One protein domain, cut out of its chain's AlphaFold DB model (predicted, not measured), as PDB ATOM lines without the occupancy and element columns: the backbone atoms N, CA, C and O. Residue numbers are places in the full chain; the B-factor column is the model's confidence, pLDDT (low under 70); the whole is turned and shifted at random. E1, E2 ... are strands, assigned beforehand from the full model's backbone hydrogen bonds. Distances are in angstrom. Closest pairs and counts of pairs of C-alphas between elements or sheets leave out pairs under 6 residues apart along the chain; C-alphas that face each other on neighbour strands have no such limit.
ATOM      1  N   ASN A 135     -13.758  15.834 -26.766       81.56
ATOM      2  CA  ASN A 135     -14.407  16.305 -27.983       81.56
ATOM      3  C   ASN A 135     -13.909  17.724 -28.338       81.56
ATOM      4  O   ASN A 135     -14.202  18.656 -27.587       81.56
ATOM      5  N   PRO A 136     -13.225  17.922 -29.483       84.25
ATOM      6  CA  PRO A 136     -12.675  19.220 -29.869       84.25
ATOM      7  C   PRO A 136     -13.712  20.157 -30.517       84.25
ATOM      8  O   PRO A 136     -13.342  21.185 -31.076       84.25
ATOM      9  N   SER A 137     -15.005  19.809 -30.492       83.25
ATOM     10  CA  SER A 137     -16.065  20.620 -31.099       83.25
ATOM     11  C   SER A 137     -16.163  22.013 -30.482       83.25
ATOM     12  O   SER A 137     -16.214  22.177 -29.263       83.25
ATOM     13  N   THR A 138     -16.250  23.013 -31.349       87.88
ATOM     14  CA  THR A 138     -16.360  24.429 -31.006       87.88
ATOM     15  C   THR A 138     -17.717  24.985 -31.447       87.88
ATOM     16  O   THR A 138     -18.580  24.266 -31.957       87.88
ATOM     17  N   TYR A 139     -17.933  26.287 -31.242       82.81
ATOM     18  CA  TYR A 139     -19.123  26.964 -31.757       82.81
ATOM     19  C   TYR A 139     -19.183  26.942 -33.294       82.81
ATOM     20  O   TYR A 139     -20.278  26.857 -33.849       82.81
ATOM     21  N   ASP A 140     -18.031  26.971 -33.970       85.81
ATOM     22  CA  ASP A 140     -17.947  27.075 -35.430       85.81
ATOM     23  C   ASP A 140     -17.730  25.721 -36.124       85.81
ATOM     24  O   ASP A 140     -18.089  25.568 -37.291       85.81
ATOM     25  N   GLU A 141     -17.211  24.710 -35.422       89.12
ATOM     26  CA  GLU A 141     -16.894  23.398 -35.995       89.12
ATOM     27  C   GLU A 141     -17.395  22.256 -35.112       89.12
ATOM     28  O   GLU A 141     -17.142  22.204 -33.909       89.12
ATOM     29  N   LYS A 142     -18.079  21.291 -35.726       88.62
ATOM     30  CA  LYS A 142     -18.462  20.030 -35.092       88.62
ATOM     31  C   LYS A 142     -17.608  18.908 -35.633       88.62
ATOM     32  O   LYS A 142     -17.547  18.690 -36.845       88.62
ATOM     33  N   PHE A 143     -17.032  18.151 -34.715       87.31
ATOM     34  CA  PHE A 143     -16.247  16.976 -35.033       87.31
ATOM     35  C   PHE A 143     -17.047  15.711 -34.747       87.31
ATOM     36  O   PHE A 143     -17.797  15.625 -33.774       87.31
ATOM     37  N   LYS A 144     -16.846  14.706 -35.592       86.25
ATOM     38  CA  LYS A 144     -17.322  13.344 -35.381       86.25
ATOM     39  C   LYS A 144     -16.115  12.437 -35.200       86.25
ATOM     40  O   LYS A 144     -15.132  12.551 -35.930       86.25
ATOM     41  N   LEU A 145     -16.186  11.543 -34.219       85.81
ATOM     42  CA  LEU A 145     -15.155  10.535 -34.031       85.81
ATOM     43  C   LEU A 145     -15.244   9.516 -35.170       85.81
ATOM     44  O   LEU A 145     -16.277   8.873 -35.361       85.81
ATOM     45  N   ASP A 146     -14.162   9.363 -35.922       83.69
ATOM     46  CA  ASP A 146     -14.010   8.250 -36.843       83.69
ATOM     47  C   ASP A 146     -13.281   7.111 -36.126       83.69
ATOM     48  O   ASP A 146     -12.070   7.139 -35.908       83.69
ATOM     49  N   VAL A 147     -14.044   6.081 -35.766       79.94
ATOM     50  CA  VAL A 147     -13.556   4.897 -35.042       79.94
ATOM     51  C   VAL A 147     -12.501   4.134 -35.859       79.94
ATOM     52  O   VAL A 147     -11.601   3.507 -35.292       79.94
ATOM     53  N   LYS A 148     -12.544   4.211 -37.200       78.19
ATOM     54  CA  LYS A 148     -11.555   3.543 -38.062       78.19
ATOM     55  C   LYS A 148     -10.207   4.245 -38.022       78.19
ATOM     56  O   LYS A 148      -9.195   3.560 -37.887       78.19
ATOM     57  N   SER A 149     -10.183   5.572 -38.110       79.25
ATOM     58  CA  SER A 149      -8.946   6.359 -38.034       79.25
ATOM     59  C   SER A 149      -8.540   6.743 -36.607       79.25
ATOM     60  O   SER A 149      -7.434   7.246 -36.421       79.25
ATOM     61  N   MET A 150      -9.384   6.453 -35.605       79.38
ATOM     62  CA  MET A 150      -9.189   6.786 -34.183       79.38
ATOM     63  C   MET A 150      -8.965   8.288 -33.949       79.38
ATOM     64  O   MET A 150      -8.257   8.688 -33.028       79.38
ATOM     65  N   LYS A 151      -9.541   9.131 -34.811       82.81
ATOM     66  CA  LYS A 151      -9.386  10.588 -34.776       82.81
ATOM     67  C   LYS A 151     -10.737  11.268 -34.924       82.81
ATOM     68  O   LYS A 151     -11.650  10.752 -35.565       82.81
ATOM     69  N   TYR A 152     -10.845  12.455 -34.344       83.31
ATOM     70  CA  TYR A 152     -11.947  13.362 -34.625       83.31
ATOM     71  C   TYR A 152     -11.750  13.987 -36.006       83.31
ATOM     72  O   TYR A 152     -10.709  14.579 -36.287       83.31
ATOM     73  N   VAL A 153     -12.754  13.851 -36.865       87.25
ATOM     74  CA  VAL A 153     -12.797  14.452 -38.200       87.25
ATOM     75  C   VAL A 153     -13.892  15.513 -38.205       87.25
ATOM     76  O   VAL A 153     -14.943  15.321 -37.593       87.25
ATOM     77  N   VAL A 154     -13.647  16.645 -38.866       87.19
ATOM     78  CA  VAL A 154     -14.647  17.712 -39.002       87.19
ATOM     79  C   VAL A 154     -15.841  17.161 -39.779       87.19
ATOM     80  O   VAL A 154     -15.714  16.789 -40.943       87.19
ATOM     81  N   ASP A 155     -17.004  17.105 -39.141       90.50
ATOM     82  CA  ASP A 155     -18.246  16.654 -39.772       90.50
ATOM     83  C   ASP A 155     -19.024  17.850 -40.308       90.50
ATOM     84  O   ASP A 155     -19.466  17.850 -41.459       90.50
ATOM     85  N   MET A 156     -19.146  18.912 -39.503       89.06
ATOM     86  CA  MET A 156     -19.882  20.113 -39.884       89.06
ATOM     87  C   MET A 156     -19.148  21.395 -39.520       89.06
ATOM     88  O   MET A 156     -18.534  21.493 -38.464       89.06
ATOM     89  N   VAL A 157     -19.293  22.406 -40.368       89.00
ATOM     90  CA  VAL A 157     -18.761  23.753 -40.157       89.00
ATOM     91  C   VAL A 157     -19.891  24.765 -40.275       89.00
ATOM     92  O   VAL A 157     -20.792  24.628 -41.114       89.00
ATOM     93  N   MET A 158     -19.870  25.771 -39.408       90.06
ATOM     94  CA  MET A 158     -20.817  26.868 -39.419       90.06
ATOM     95  C   MET A 158     -20.359  27.934 -40.414       90.06
ATOM     96  O   MET A 158     -19.336  28.580 -40.230       90.06
ATOM     97  N   ILE A 159     -21.138  28.139 -41.476       88.69
ATOM     98  CA  ILE A 159     -20.816  29.111 -42.528       88.69
ATOM     99  C   ILE A 159     -21.986  30.085 -42.701       88.69
ATOM    100  O   ILE A 159     -23.136  29.646 -42.839       88.69
ATOM    101  N   PRO A 160     -21.740  31.409 -42.720       90.19
ATOM    102  CA  PRO A 160     -22.764  32.392 -43.046       90.19
ATOM    103  C   PRO A 160     -23.105  32.372 -44.541       90.19
ATOM    104  O   PRO A 160     -22.244  32.216 -45.404       90.19
ATOM    105  N   CYS A 161     -24.383  32.552 -44.870       90.25
ATOM    106  CA  CYS A 161     -24.803  32.766 -46.252       90.25
ATOM    107  C   CYS A 161     -24.274  34.110 -46.774       90.25
ATOM    108  O   CYS A 161     -24.526  35.139 -46.152       90.25
ATOM    109  N   ILE A 162     -23.645  34.126 -47.953       89.62
ATOM    110  CA  ILE A 162     -23.112  35.366 -48.549       89.62
ATOM    111  C   ILE A 162     -24.198  36.412 -48.864       89.62
ATOM    112  O   ILE A 162     -23.923  37.604 -48.851       89.62
ATOM    113  N   THR A 163     -25.438  35.982 -49.123       88.88
ATOM    114  CA  THR A 163     -26.537  36.880 -49.516       88.88
ATOM    115  C   THR A 163     -27.298  37.452 -48.319       88.88
ATOM    116  O   THR A 163     -27.708  38.604 -48.347       88.88
ATOM    117  N   CYS A 164     -27.543  36.646 -47.281       90.12
ATOM    118  CA  CYS A 164     -28.413  37.034 -46.161       90.12
ATOM    119  C   CYS A 164     -27.730  37.003 -44.791       90.12
ATOM    120  O   CYS A 164     -28.399  37.209 -43.781       90.12
ATOM    121  N   GLY A 165     -26.439  36.667 -44.724       87.62
ATOM    122  CA  GLY A 165     -25.645  36.615 -43.490       87.62
ATOM    123  C   GLY A 165     -26.038  35.514 -42.498       87.62
ATOM    124  O   GLY A 165     -25.311  35.268 -41.539       87.62
ATOM    125  N   ARG A 166     -27.161  34.812 -42.711       88.12
ATOM    126  CA  ARG A 166     -27.646  33.773 -41.793       88.12
ATOM    127  C   ARG A 166     -26.635  32.632 -41.691       88.12
ATOM    128  O   ARG A 166     -26.302  32.006 -42.702       88.12
ATOM    129  N   LYS A 167     -26.182  32.361 -40.464       88.88
ATOM    130  CA  LYS A 167     -25.311  31.230 -40.131       88.88
ATOM    131  C   LYS A 167     -26.074  29.916 -40.272       88.88
ATOM    132  O   LYS A 167     -27.258  29.834 -39.949       88.88
ATOM    133  N   ARG A 168     -25.391  28.886 -40.758       86.56
ATOM    134  CA  ARG A 168     -25.939  27.534 -40.915       86.56
ATOM    135  C   ARG A 168     -24.833  26.503 -40.794       86.56
ATOM    136  O   ARG A 168     -23.685  26.785 -41.119       86.56
ATOM    137  N   TRP A 169     -25.216  25.298 -40.406       89.19
ATOM    138  CA  TRP A 169     -24.333  24.143 -40.431       89.19
ATOM    139  C   TRP A 169     -24.292  23.540 -41.833       89.19
ATOM    140  O   TRP A 169     -25.332  23.292 -42.448       89.19
ATOM    141  N   LEU A 170     -23.088  23.305 -42.338       88.88
ATOM    142  CA  LEU A 170     -22.840  22.560 -43.564       88.88
ATOM    143  C   LEU A 170     -21.894  21.411 -43.259       88.88
ATOM    144  O   LEU A 170     -21.000  21.567 -42.436       88.88
ATOM    145  N   LYS A 171     -22.060  20.281 -43.951       90.12
ATOM    146  CA  LYS A 171     -21.043  19.227 -43.916       90.12
ATOM    147  C   LYS A 171     -19.700  19.783 -44.391       90.12
ATOM    148  O   LYS A 171     -19.703  20.595 -45.319       90.12
ATOM    149  N   ALA A 172     -18.596  19.325 -43.808       87.25
ATOM    150  CA  ALA A 172     -17.251  19.778 -44.170       87.25
ATOM    151  C   ALA A 172     -16.979  19.669 -45.686       87.25
ATOM    152  O   ALA A 172     -16.524  20.625 -46.306       87.25
ATOM    153  N   ASP A 173     -17.417  18.587 -46.333       88.56
ATOM    154  CA  ASP A 173     -17.261  18.404 -47.789       88.56
ATOM    155  C   ASP A 173     -18.074  19.402 -48.640       88.56
ATOM    156  O   ASP A 173     -17.834  19.589 -49.831       88.56
ATOM    157  N   ASN A 174     -19.072  20.054 -48.040       88.81
ATOM    158  CA  ASN A 174     -19.977  20.994 -48.700       88.81
ATOM    159  C   ASN A 174     -19.650  22.461 -48.395       88.81
ATOM    160  O   ASN A 174     -20.464  23.333 -48.709       88.81
ATOM    161  N   GLN A 175     -18.485  22.759 -47.813       82.69
ATOM    162  CA  GLN A 175     -18.078  24.132 -47.484       82.69
ATOM    163  C   GLN A 175     -18.065  25.072 -48.703       82.69
ATOM    164  O   GLN A 175     -18.302  26.272 -48.565       82.69
ATOM    165  N   TRP A 176     -17.874  24.538 -49.914       83.12
ATOM    166  CA  TRP A 176     -17.944  25.305 -51.162       83.12
ATOM    167  C   TRP A 176     -19.321  25.947 -51.415       83.12
ATOM    168  O   TRP A 176     -19.424  26.924 -52.163       83.12
ATOM    169  N   LYS A 177     -20.399  25.458 -50.781       85.50
ATOM    170  CA  LYS A 177     -21.742  26.044 -50.895       85.50
ATOM    171  C   LYS A 177     -21.831  27.333 -50.077       85.50
ATOM    172  O   LYS A 177     -22.199  27.318 -48.907       85.50
ATOM    173  N   LYS A 178     -21.598  28.480 -50.718       85.56
ATOM    174  CA  LYS A 178     -21.635  29.809 -50.068       85.56
ATOM    175  C   LYS A 178     -23.041  30.401 -49.872       85.56
ATOM    176  O   LYS A 178     -23.223  31.279 -49.032       85.56
ATOM    177  N   GLN A 179     -24.054  29.916 -50.597       86.75
ATOM    178  CA  GLN A 179     -25.437  30.427 -50.535       86.75
ATOM    179  C   GLN A 179     -26.418  29.445 -49.887       86.75
ATOM    180  O   GLN A 179     -26.298  28.227 -50.067       86.75
ATOM    181  N   CYS A 180     -27.372  29.964 -49.106       86.69
ATOM    182  CA  CYS A 180     -28.457  29.173 -48.521       86.69
ATOM    183  C   CYS A 180     -29.504  28.785 -49.555       86.69
ATOM    184  O   CYS A 180     -29.655  29.465 -50.560       86.69
ATOM    185  N   VAL A 181     -30.222  27.687 -49.292       85.81
ATOM    186  CA  VAL A 181     -31.247  27.154 -50.204       85.81
ATOM    187  C   VAL A 181     -32.266  28.238 -50.570       85.81
ATOM    188  O   VAL A 181     -32.620  28.369 -51.730       85.81
ATOM    189  N   ASN A 182     -32.639  29.088 -49.609       84.00
ATOM    190  CA  ASN A 182     -33.587  30.183 -49.833       84.00
ATOM    191  C   ASN A 182     -33.012  31.348 -50.661       84.00
ATOM    192  O   ASN A 182     -33.770  32.098 -51.263       84.00
ATOM    193  N   CYS A 183     -31.688  31.539 -50.666       85.12
ATOM    194  CA  CYS A 183     -31.018  32.584 -51.451       85.12
ATOM    195  C   CYS A 183     -30.503  32.073 -52.800       85.12
ATOM    196  O   CYS A 183     -30.092  32.876 -53.635       85.12
ATOM    197  N   TYR A 184     -30.514  30.758 -53.005       82.69
ATOM    198  CA  TYR A 184     -30.126  30.123 -54.251       82.69
ATOM    199  C   TYR A 184     -31.274  30.278 -55.255       82.69
ATOM    200  O   TYR A 184     -32.241  29.516 -55.237       82.69
TER     201      TYR A 184
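Overview. This is residues 135 to 184 of the 186 residues of an uncharacterized protein of Lysinibacillus contaminans (UniProt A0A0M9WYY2). The model shows a narrow ladder of three antiparallel strands in which the long strand E2 runs through the middle, with E1 beside its first part and E3 beside its last part, and the two hairpin turns lie at opposite ends of the rod. The opening residues 135 to 140 fold back into E1, and after E3 residues 172 to 184 make a tail with no named element that doubles back toward the end of the rod where E2 turns into E3. The printed part has 50 residues, with no named helix and three named strands, E1, E2 and E3 along the chain, in a sheet of the order E1 - E2 - E3, antiparallel throughout. The class is all strand, although the strands hold 21 of the 50 printed residues, which is under half. The whole is loose, with a radius of gyration of the C-alphas of 12.6 A, and the C-alphas span 38 by 18 by 12 A.

Arrangement. From the first printed residue, Asn 135, six residues lead to E1, residues 141 to 146, whose antiparallel neighbour is E2, residues 151 to 160. The angle between their N-to-C directions is 155 degrees. Their C-alphas that face each other include those of Glu 141 and Val 157, 4.6 A apart, at one end of the pair and those of Asp 146 and Lys 151, 5.6 A apart, at the other. Between them, N 144 and O 153 are within hydrogen-bond range at 2.8 A, and so are N 153 and O 144 at 2.9 A. A tight link of 4 residues joins E1 and E2, which form a hairpin. The other antiparallel neighbour of E2 is E3, residues 167 to 171, and the angle between their N-to-C directions is 144 degrees. The C-alphas of Met 156 and Lys 171 face each other at 4.3 A, and those of Pro 160 and Lys 167 at 4.0 A. N 157 and O 170 are within hydrogen-bond range at 2.8 A, as are N 159 and O 168 at 2.9 A. E2 and E3 form a second hairpin, and their link of 6 residues is short but not tight. The three strands make a meander, each strand the antiparallel neighbour of the one before. E1 and E3 are the edge strands of the sheet, and E2 is its inner strand. The sheet's C-alphas lie up to 2.6 A off the best plane through them.

Along the chain. E1 runs from C-alpha 141 at (-16.894, 23.398, -35.995) to C-alpha 146, and its length from first to last C-alpha is 15.4 A. E2, the longest strand with 10 residues, begins at C-alpha 151 at (-9.386, 10.588, -34.776) and covers 26.9 A to C-alpha 160. E3 has 5 residues, covers 13.3 A and ends at C-alpha 171 at (-21.043, 19.227, -43.916).

Size, cuts and confidence. The outline is a rod. The two C-alphas farthest apart are those of Lys 148, in the link from E1 to E2, and Cys 164, in the link from E2 to E3, at 38.4 A. The first and last printed C-alphas, those of Asn 135 and Tyr 184, are 33.6 A apart. The C-alphas of residues 172 to 184 lie 5 to 18 A from the mean of the C-alphas. The printed part has no cut, and neither link between the strands is long. The mean pLDDT of the printed part is 86.2, and no printed residue is under 70.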